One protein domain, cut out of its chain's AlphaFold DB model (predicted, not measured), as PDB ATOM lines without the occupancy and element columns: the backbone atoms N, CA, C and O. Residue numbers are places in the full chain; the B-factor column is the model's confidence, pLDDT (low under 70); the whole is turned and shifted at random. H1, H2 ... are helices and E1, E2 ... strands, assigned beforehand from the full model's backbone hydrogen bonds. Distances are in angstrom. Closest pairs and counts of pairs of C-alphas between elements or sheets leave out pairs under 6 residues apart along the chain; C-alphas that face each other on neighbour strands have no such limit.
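Overview. This is residues 4 to 58 of the 62 residues of the protein "CoA_binding domain-containing protein" of Clostridioides difficile (UniProt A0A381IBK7). A small three-stranded parallel sheet has one helix, H1, over one face, running along strands E1 and E2; no named helix covers the other face. The printed part has 55 residues, with one named helix and three named strands in the order E1, H1, E2, E3 along the chain, and the sheet's order is E1, E2, E3. The class is mixed, helices and strands, with under half of the residues in named elements. The whole is compact, with a radius of gyration of the C-alphas of 10.4 A, and spans 30 by 26 by 17 A.

Arrangement. In the sheet, E2, residues 35 to 39, is the inner strand. E1, residues 8 to 12, is parallel to it at 21 degrees, with N 9 and O 35 within hydrogen-bond range at 2.8 A. E3, residues 50 to 52, is parallel to E2 at 36 degrees, with N 52 and O 38 at 2.9 A. H1, residues 21 to 31, is on the sheet at a height over the sheet of 9.0 A, making two layers, a helix on one face of a sheet. It lies over E2 and only just over E1, where 3 of its C-alphas fall; its line stands at 19 degrees to E2 on the local plane, along the strands. The closest C-alphas of H1 and E2 are those of Lys 30 and Val 36, 6.4 A apart; of H1 and E1, those of Leu 26 and Val 11, 6.3 A. E1, H1 and E2 form a strand-helix-strand unit, two parallel neighbour strands with a helix between, with a right-handed crossover. In H1 every O i to N i+4 pair is within hydrogen-bond range.

Along the chain. E1 starts at C-alpha 8 (-38.680, -57.363, 34.669) and measures 13.6 A; E2 measures 13.5 A. H1 measures 15.2 A from C-alpha 21 (-38.647, -45.003, 20.421). E3, 6.7 A, ends at C-alpha 52 (-25.376, -54.117, 29.886).

Size, cuts and confidence. The C-alphas farthest apart, Lys 5 and Glu 42, are 30.2 A apart. The printed part has no cut; the link H1 to E2 is tight, the other two are short. Mean pLDDT of the printed part is 88.0; residue 4 is under 70.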
ATOM      1  N   LEU A   4     -48.237 -58.232  30.853       68.69
ATOM      2  CA  LEU A   4     -48.449 -57.415  32.053       68.69
ATOM      3  C   LEU A   4     -48.151 -58.159  33.366       68.69
ATOM      4  O   LEU A   4     -48.276 -57.575  34.433       68.69
ATOM      5  N   LYS A   5     -47.811 -59.454  33.309       74.44
ATOM      6  CA  LYS A   5     -47.348 -60.230  34.472       74.44
ATOM      7  C   LYS A   5     -45.822 -60.283  34.589       74.44
ATOM      8  O   LYS A   5     -45.325 -60.956  35.484       74.44
ATOM      9  N   CYS A   6     -45.092 -59.674  33.654       77.69
ATOM     10  CA  CYS A   6     -43.638 -59.604  33.714       77.69
ATOM     11  C   CYS A   6     -43.222 -58.364  34.509       77.69
ATOM     12  O   CYS A   6     -43.467 -57.239  34.071       77.69
ATOM     13  N   ASP A   7     -42.553 -58.581  35.639       82.88
ATOM     14  CA  ASP A   7     -42.065 -57.501  36.507       82.88
ATOM     15  C   ASP A   7     -40.723 -56.917  36.027       82.88
ATOM     16  O   ASP A   7     -40.339 -55.815  36.429       82.88
ATOM     17  N   SER A   8     -40.041 -57.642  35.131       88.94
ATOM     18  CA  SER A   8     -38.680 -57.363  34.669       88.94
ATOM     19  C   SER A   8     -38.598 -57.274  33.149       88.94
ATOM     20  O   SER A   8     -39.121 -58.132  32.432       88.94
ATOM     21  N   TRP A   9     -37.910 -56.243  32.658       91.44
ATOM     22  CA  TRP A   9     -37.800 -55.913  31.241       91.44
ATOM     23  C   TRP A   9     -36.359 -55.578  30.860       91.44
ATOM     24  O   TRP A   9     -35.671 -54.834  31.553       91.44
ATOM     25  N   ALA A  10     -35.922 -56.079  29.707       92.25
ATOM     26  CA  ALA A  10     -34.691 -55.643  29.059       92.25
ATOM     27  C   ALA A  10     -35.052 -54.903  27.770       92.25
ATOM     28  O   ALA A  10     -35.795 -55.434  26.940       92.25
ATOM     29  N   VAL A  11     -34.541 -53.686  27.599       93.00
ATOM     30  CA  VAL A  11     -34.784 -52.871  26.403       93.00
ATOM     31  C   VAL A  11     -33.491 -52.735  25.615       93.00
ATOM     32  O   VAL A  11     -32.502 -52.216  26.124       93.00
ATOM     33  N   ILE A  12     -33.508 -53.192  24.364       92.56
ATOM     34  CA  ILE A  12     -32.366 -53.083  23.455       92.56
ATOM     35  C   ILE A  12     -32.384 -51.706  22.799       92.56
ATOM     36  O   ILE A  12     -33.376 -51.315  22.176       92.56
ATOM     37  N   LEU A  13     -31.286 -50.973  22.952       89.75
ATOM     38  CA  LEU A  13     -31.096 -49.647  22.392       89.75
ATOM     39  C   LEU A  13     -30.199 -49.760  21.160       89.75
ATOM     40  O   LEU A  13     -29.025 -50.090  21.257       89.75
ATOM     41  N   ASN A  14     -30.750 -49.461  19.983       78.44
ATOM     42  CA  ASN A  14     -29.960 -49.415  18.744       78.44
ATOM     43  C   ASN A  14     -29.086 -48.153  18.663       78.44
ATOM     44  O   ASN A  14     -28.188 -48.062  17.831       78.44
ATOM     45  N   ASN A  15     -29.415 -47.146  19.469       73.00
ATOM     46  CA  ASN A  15     -28.647 -45.938  19.686       73.00
ATOM     47  C   ASN A  15     -29.064 -45.322  21.029       73.00
ATOM     48  O   ASN A  15     -30.155 -45.572  21.541       73.00
ATOM     49  N   SER A  16     -28.207 -44.476  21.588       70.19
ATOM     50  CA  SER A  16     -28.465 -43.799  22.865       70.19
ATOM     51  C   SER A  16     -29.170 -42.445  22.668       70.19
ATOM     52  O   SER A  16     -29.027 -41.530  23.479       70.19
ATOM     53  N   ASP A  17     -29.896 -42.291  21.557       82.00
ATOM     54  CA  ASP A  17     -30.676 -41.089  21.274       82.00
ATOM     55  C   ASP A  17     -31.920 -41.066  22.170       82.00
ATOM     56  O   ASP A  17     -32.755 -41.977  22.131       82.00
ATOM     57  N   LYS A  18     -32.054 -39.999  22.964       80.62
ATOM     58  CA  LYS A  18     -33.183 -39.794  23.882       80.62
ATOM     59  C   LYS A  18     -34.514 -39.628  23.150       80.62
ATOM     60  O   LYS A  18     -35.566 -39.900  23.723       80.62
ATOM     61  N   GLU A  19     -34.482 -39.226  21.881       85.94
ATOM     62  CA  GLU A  19     -35.681 -39.119  21.052       85.94
ATOM     63  C   GLU A  19     -36.112 -40.451  20.429       85.94
ATOM     64  O   GLU A  19     -37.236 -40.560  19.912       85.94
ATOM     65  N   SER A  20     -35.263 -41.481  20.520       88.25
ATOM     66  CA  SER A  20     -35.556 -42.800  19.976       88.25
ATOM     67  C   SER A  20     -36.770 -43.435  20.658       88.25
ATOM     68  O   SER A  20     -37.048 -43.255  21.847       88.25
ATOM     69  N   LYS A  21     -37.507 -44.243  19.889       90.19
ATOM     70  CA  LYS A  21     -38.647 -45.003  20.421       90.19
ATOM     71  C   LYS A  21     -38.221 -45.945  21.546       90.19
ATOM     72  O   LYS A  21     -38.970 -46.108  22.501       90.19
ATOM     73  N   ALA A  22     -37.035 -46.541  21.435       91.19
ATOM     74  CA  ALA A  22     -36.514 -47.467  22.432       91.19
ATOM     75  C   ALA A  22     -36.243 -46.752  23.764       91.19
ATOM     76  O   ALA A  22     -36.682 -47.229  24.807       91.19
ATOM     77  N   TYR A  23     -35.642 -45.556  23.718       90.25
ATOM     78  CA  TYR A  23     -35.449 -44.731  24.910       90.25
ATOM     79  C   TYR A  23     -36.786 -44.322  25.545       90.25
ATOM     80  O   TYR A  23     -36.944 -44.412  26.758       90.25
ATOM     81  N   LYS A  24     -37.785 -43.946  24.734       91.50
ATOM     82  CA  LYS A  24     -39.135 -43.600  25.223       91.50
ATOM     83  C   LYS A  24     -39.847 -44.781  25.892       91.50
ATOM     84  O   LYS A  24     -40.488 -44.590  26.918       91.50
ATOM     85  N   ILE A  25     -39.716 -45.994  25.351       92.12
ATOM     86  CA  ILE A  25     -40.257 -47.218  25.969       92.12
ATOM     87  C   ILE A  25     -39.576 -47.485  27.313       92.12
ATOM     88  O   ILE A  25     -40.242 -47.782  28.299       92.12
ATOM     89  N   LEU A  26     -38.254 -47.370  27.349       92.25
ATOM     90  CA  LEU A  26     -37.460 -47.564  28.554       92.25
ATOM     91  C   LEU A  26     -37.813 -46.541  29.649       92.25
ATOM     92  O   LEU A  26     -37.983 -46.930  30.804       92.25
ATOM     93  N   ASP A  27     -38.014 -45.270  29.288       90.69
ATOM     94  CA  ASP A  27     -38.472 -44.233  30.222       90.69
ATOM     95  C   ASP A  27     -39.890 -44.518  30.745       90.69
ATOM     96  O   ASP A  27     -40.145 -44.418  31.945       90.69
ATOM     97  N   GLU A  28     -40.807 -44.955  29.879       92.19
ATOM     98  CA  GLU A  28     -42.171 -45.322  30.276       92.19
ATOM     99  C   GLU A  28     -42.183 -46.523  31.240       92.19
ATOM    100  O   GLU A  28     -42.860 -46.489  32.269       92.19
ATOM    101  N   LEU A  29     -41.396 -47.568  30.967       91.31
ATOM    102  CA  LEU A  29     -41.275 -48.733  31.853       91.31
ATOM    103  C   LEU A  29     -40.718 -48.342  33.226       91.31
ATOM    104  O   LEU A  29     -41.259 -48.760  34.252       91.31
ATOM    105  N   LYS A  30     -39.694 -47.480  33.253       89.88
ATOM    106  CA  LYS A  30     -39.134 -46.938  34.496       89.88
ATOM    107  C   LYS A  30     -40.177 -46.143  35.287       89.88
ATOM    108  O   LYS A  30     -40.311 -46.346  36.492       89.88
ATOM    109  N   ARG A  31     -40.942 -45.261  34.630       91.00
ATOM    110  CA  ARG A  31     -42.007 -44.453  35.266       91.00
ATOM    111  C   ARG A  31     -43.114 -45.306  35.875       91.00
ATOM    112  O   ARG A  31     -43.669 -44.935  36.904       91.00
ATOM    113  N   ASN A  32     -43.405 -46.451  35.265       89.62
ATOM    114  CA  ASN A  32     -44.377 -47.418  35.768       89.62
ATOM    115  C   ASN A  32     -43.785 -48.394  36.809       89.62
ATOM    116  O   ASN A  32     -44.437 -49.373  37.158       89.62
ATOM    117  N   MET A  33     -42.583 -48.116  37.336       86.06
ATOM    118  CA  MET A  33     -41.927 -48.872  38.413       86.06
ATOM    119  C   MET A  33     -41.598 -50.333  38.065       86.06
ATOM    120  O   MET A  33     -41.413 -51.155  38.964       86.06
ATOM    121  N   TYR A  34     -41.486 -50.666  36.776       88.75
ATOM    122  CA  TYR A  34     -40.956 -51.964  36.363       88.75
ATOM    123  C   TYR A  34     -39.453 -52.041  36.634       88.75
ATOM    124  O   TYR A  34     -38.737 -51.038  36.540       88.75
ATOM    125  N   LYS A  35     -38.944 -53.248  36.900       89.31
ATOM    126  CA  LYS A  35     -37.500 -53.478  36.882       89.31
ATOM    127  C   LYS A  35     -37.044 -53.454  35.428       89.31
ATOM    128  O   LYS A  35     -37.434 -54.317  34.646       89.31
ATOM    129  N   VAL A  36     -36.251 -52.461  35.047       92.12
ATOM    130  CA  VAL A  36     -35.817 -52.293  33.658       92.12
ATOM    131  C   VAL A  36     -34.306 -52.160  33.566       92.12
ATOM    132  O   VAL A  36     -33.691 -51.425  34.335       92.12
ATOM    133  N   VAL A  37     -33.723 -52.868  32.602       93.88
ATOM    134  CA  VAL A  37     -32.310 -52.759  32.226       93.88
ATOM    135  C   VAL A  37     -32.196 -52.365  30.757       93.88
ATOM    136  O   VAL A  37     -33.045 -52.728  29.933       93.88
ATOM    137  N   ALA A  38     -31.148 -51.625  30.417       94.12
ATOM    138  CA  ALA A  38     -30.827 -51.282  29.039       94.12
ATOM    139  C   ALA A  38     -29.776 -52.244  28.482       94.12
ATOM    140  O   ALA A  38     -28.830 -52.605  29.181       94.12
ATOM    141  N   ILE A  39     -29.919 -52.616  27.212       93.62
ATOM    142  CA  ILE A  39     -28.897 -53.339  26.456       93.62
ATOM    143  C   ILE A  39     -28.351 -52.394  25.384       93.62
ATOM    144  O   ILE A  39     -29.090 -52.019  24.473       93.62
ATOM    145  N   ASP A  40     -27.088 -51.998  25.519       91.31
ATOM    146  CA  ASP A  40     -26.373 -51.086  24.618       91.31
ATOM    147  C   ASP A  40     -24.910 -51.553  24.516       91.31
ATOM    148  O   ASP A  40     -24.204 -51.620  25.528       91.31
ATOM    149  N   GLU A  41     -24.450 -51.869  23.302       86.75
ATOM    150  CA  GLU A  41     -23.074 -52.318  23.038       86.75
ATOM    151  C   GLU A  41     -22.034 -51.283  23.496       86.75
ATOM    152  O   GLU A  41     -20.959 -51.642  23.975       86.75
ATOM    153  N   GLU A  42     -22.364 -49.992  23.419       87.88
ATOM    154  CA  GLU A  42     -21.462 -48.912  23.826       87.88
ATOM    155  C   GLU A  42     -21.495 -48.648  25.343       87.88
ATOM    156  O   GLU A  42     -20.747 -47.798  25.832       87.88
ATOM    157  N   LYS A  43     -22.360 -49.349  26.096       84.81
ATOM    158  CA  LYS A  43     -22.596 -49.162  27.543       84.81
ATOM    159  C   LYS A  43     -22.759 -47.696  27.937       84.81
ATOM    160  O   LYS A  43     -22.264 -47.259  28.981       84.81
ATOM    161  N   LYS A  44     -23.441 -46.907  27.100       86.00
ATOM    162  CA  LYS A  44     -23.654 -45.493  27.406       86.00
ATOM    163  C   LYS A  44     -24.448 -45.367  28.707       86.00
ATOM    164  O   LYS A  44     -25.488 -46.007  28.838       86.00
ATOM    165  N   PRO A  45     -23.998 -44.544  29.669       87.62
ATOM    166  CA  PRO A  45     -24.671 -44.426  30.952       87.62
ATOM    167  C   PRO A  45     -26.056 -43.797  30.782       87.62
ATOM    168  O   PRO A  45     -26.203 -42.733  30.174       87.62
ATOM    169  N   ILE A  46     -27.063 -44.444  31.367       88.31
ATOM    170  CA  ILE A  46     -28.434 -43.944  31.441       88.31
ATOM    171  C   ILE A  46     -28.775 -43.746  32.910       88.31
ATOM    172  O   ILE A  46     -28.580 -44.626  33.743       88.31
ATOM    173  N   GLU A  47     -29.261 -42.556  33.245       86.62
ATOM    174  CA  GLU A  47     -29.490 -42.172  34.631       86.62
ATOM    175  C   GLU A  47     -30.502 -43.102  35.319       86.62
ATOM    176  O   GLU A  47     -31.671 -43.197  34.925       86.62
ATOM    177  N   GLY A  48     -30.051 -43.770  36.383       87.00
ATOM    178  CA  GLY A  48     -30.876 -44.658  37.201       87.00
ATOM    179  C   GLY A  48     -31.349 -45.924  36.487       87.00
ATOM    180  O   GLY A  48     -32.405 -46.434  36.850       87.00
ATOM    181  N   ILE A  49     -30.625 -46.382  35.459       91.06
ATOM    182  CA  ILE A  49     -30.865 -47.654  34.772       91.06
ATOM    183  C   ILE A  49     -29.534 -48.385  34.612       91.06
ATOM    184  O   ILE A  49     -28.547 -47.799  34.166       91.06
ATOM    185  N   ASP A  50     -29.529 -49.675  34.936       92.75
ATOM    186  CA  ASP A  50     -28.378 -50.538  34.690       92.75
ATOM    187  C   ASP A  50     -28.253 -50.832  33.191       92.75
ATOM    188  O   ASP A  50     -29.227 -51.216  32.534       92.75
ATOM    189  N   VAL A  51     -27.049 -50.644  32.649       92.81
ATOM    190  CA  VAL A  51     -26.755 -50.812  31.221       92.81
ATOM    191  C   VAL A  51     -25.775 -51.964  31.034       92.81
ATOM    192  O   VAL A  51     -24.681 -51.963  31.600       92.81
ATOM    193  N   TYR A  52     -26.165 -52.933  30.213       93.31
ATOM    194  CA  TYR A  52     -25.376 -54.117  29.886       93.31
ATOM    195  C   TYR A  52     -25.035 -54.138  28.397       93.31
ATOM    196  O   TYR A  52     -25.778 -53.608  27.576       93.31
ATOM    197  N   GLU A  53     -23.926 -54.788  28.040       92.12
ATOM    198  CA  GLU A  53     -23.522 -54.938  26.633       92.12
ATOM    199  C   GLU A  53     -24.507 -55.810  25.865       92.12
ATOM    200  O   GLU A  53     -24.853 -55.554  24.717       92.12
ATOM    201  N   CYS A  54     -24.942 -56.889  26.513       91.44
ATOM    202  CA  CYS A  54     -25.765 -57.902  25.898       91.44
ATOM    203  C   CYS A  54     -26.634 -58.607  26.942       91.44
ATOM    204  O   CYS A  54     -26.341 -58.625  28.137       91.44
ATOM    205  N   LEU A  55     -27.719 -59.227  26.476       90.62
ATOM    206  CA  LEU A  55     -28.739 -59.801  27.356       90.62
ATOM    207  C   LEU A  55     -28.207 -60.919  28.269       90.62
ATOM    208  O   LEU A  55     -28.700 -61.085  29.379       90.62
ATOM    209  N   LYS A  56     -27.190 -61.672  27.827       91.31
ATOM    210  CA  LYS A  56     -26.569 -62.749  28.623       91.31
ATOM    211  C   LYS A  56     -25.826 -62.241  29.866       91.31
ATOM    212  O   LYS A  56     -25.582 -63.035  30.767       91.31
ATOM    213  N   ASP A  57     -25.470 -60.957  29.903       89.81
ATOM    214  CA  ASP A  57     -24.757 -60.351  31.031       89.81
ATOM    215  C   ASP A  57     -25.721 -59.883  32.132       89.81
ATOM    216  O   ASP A  57     -25.285 -59.556  33.237       89.81
ATOM    217  N   VAL A  58     -27.029 -59.854  31.844       90.06
ATOM    218  CA  VAL A  58     -28.055 -59.479  32.816       90.06
ATOM    219  C   VAL A  58     -28.172 -60.589  33.868       90.06
ATOM    220  O   VAL A  58     -28.427 -61.747  33.514       90.06
TER     221      VAL A  58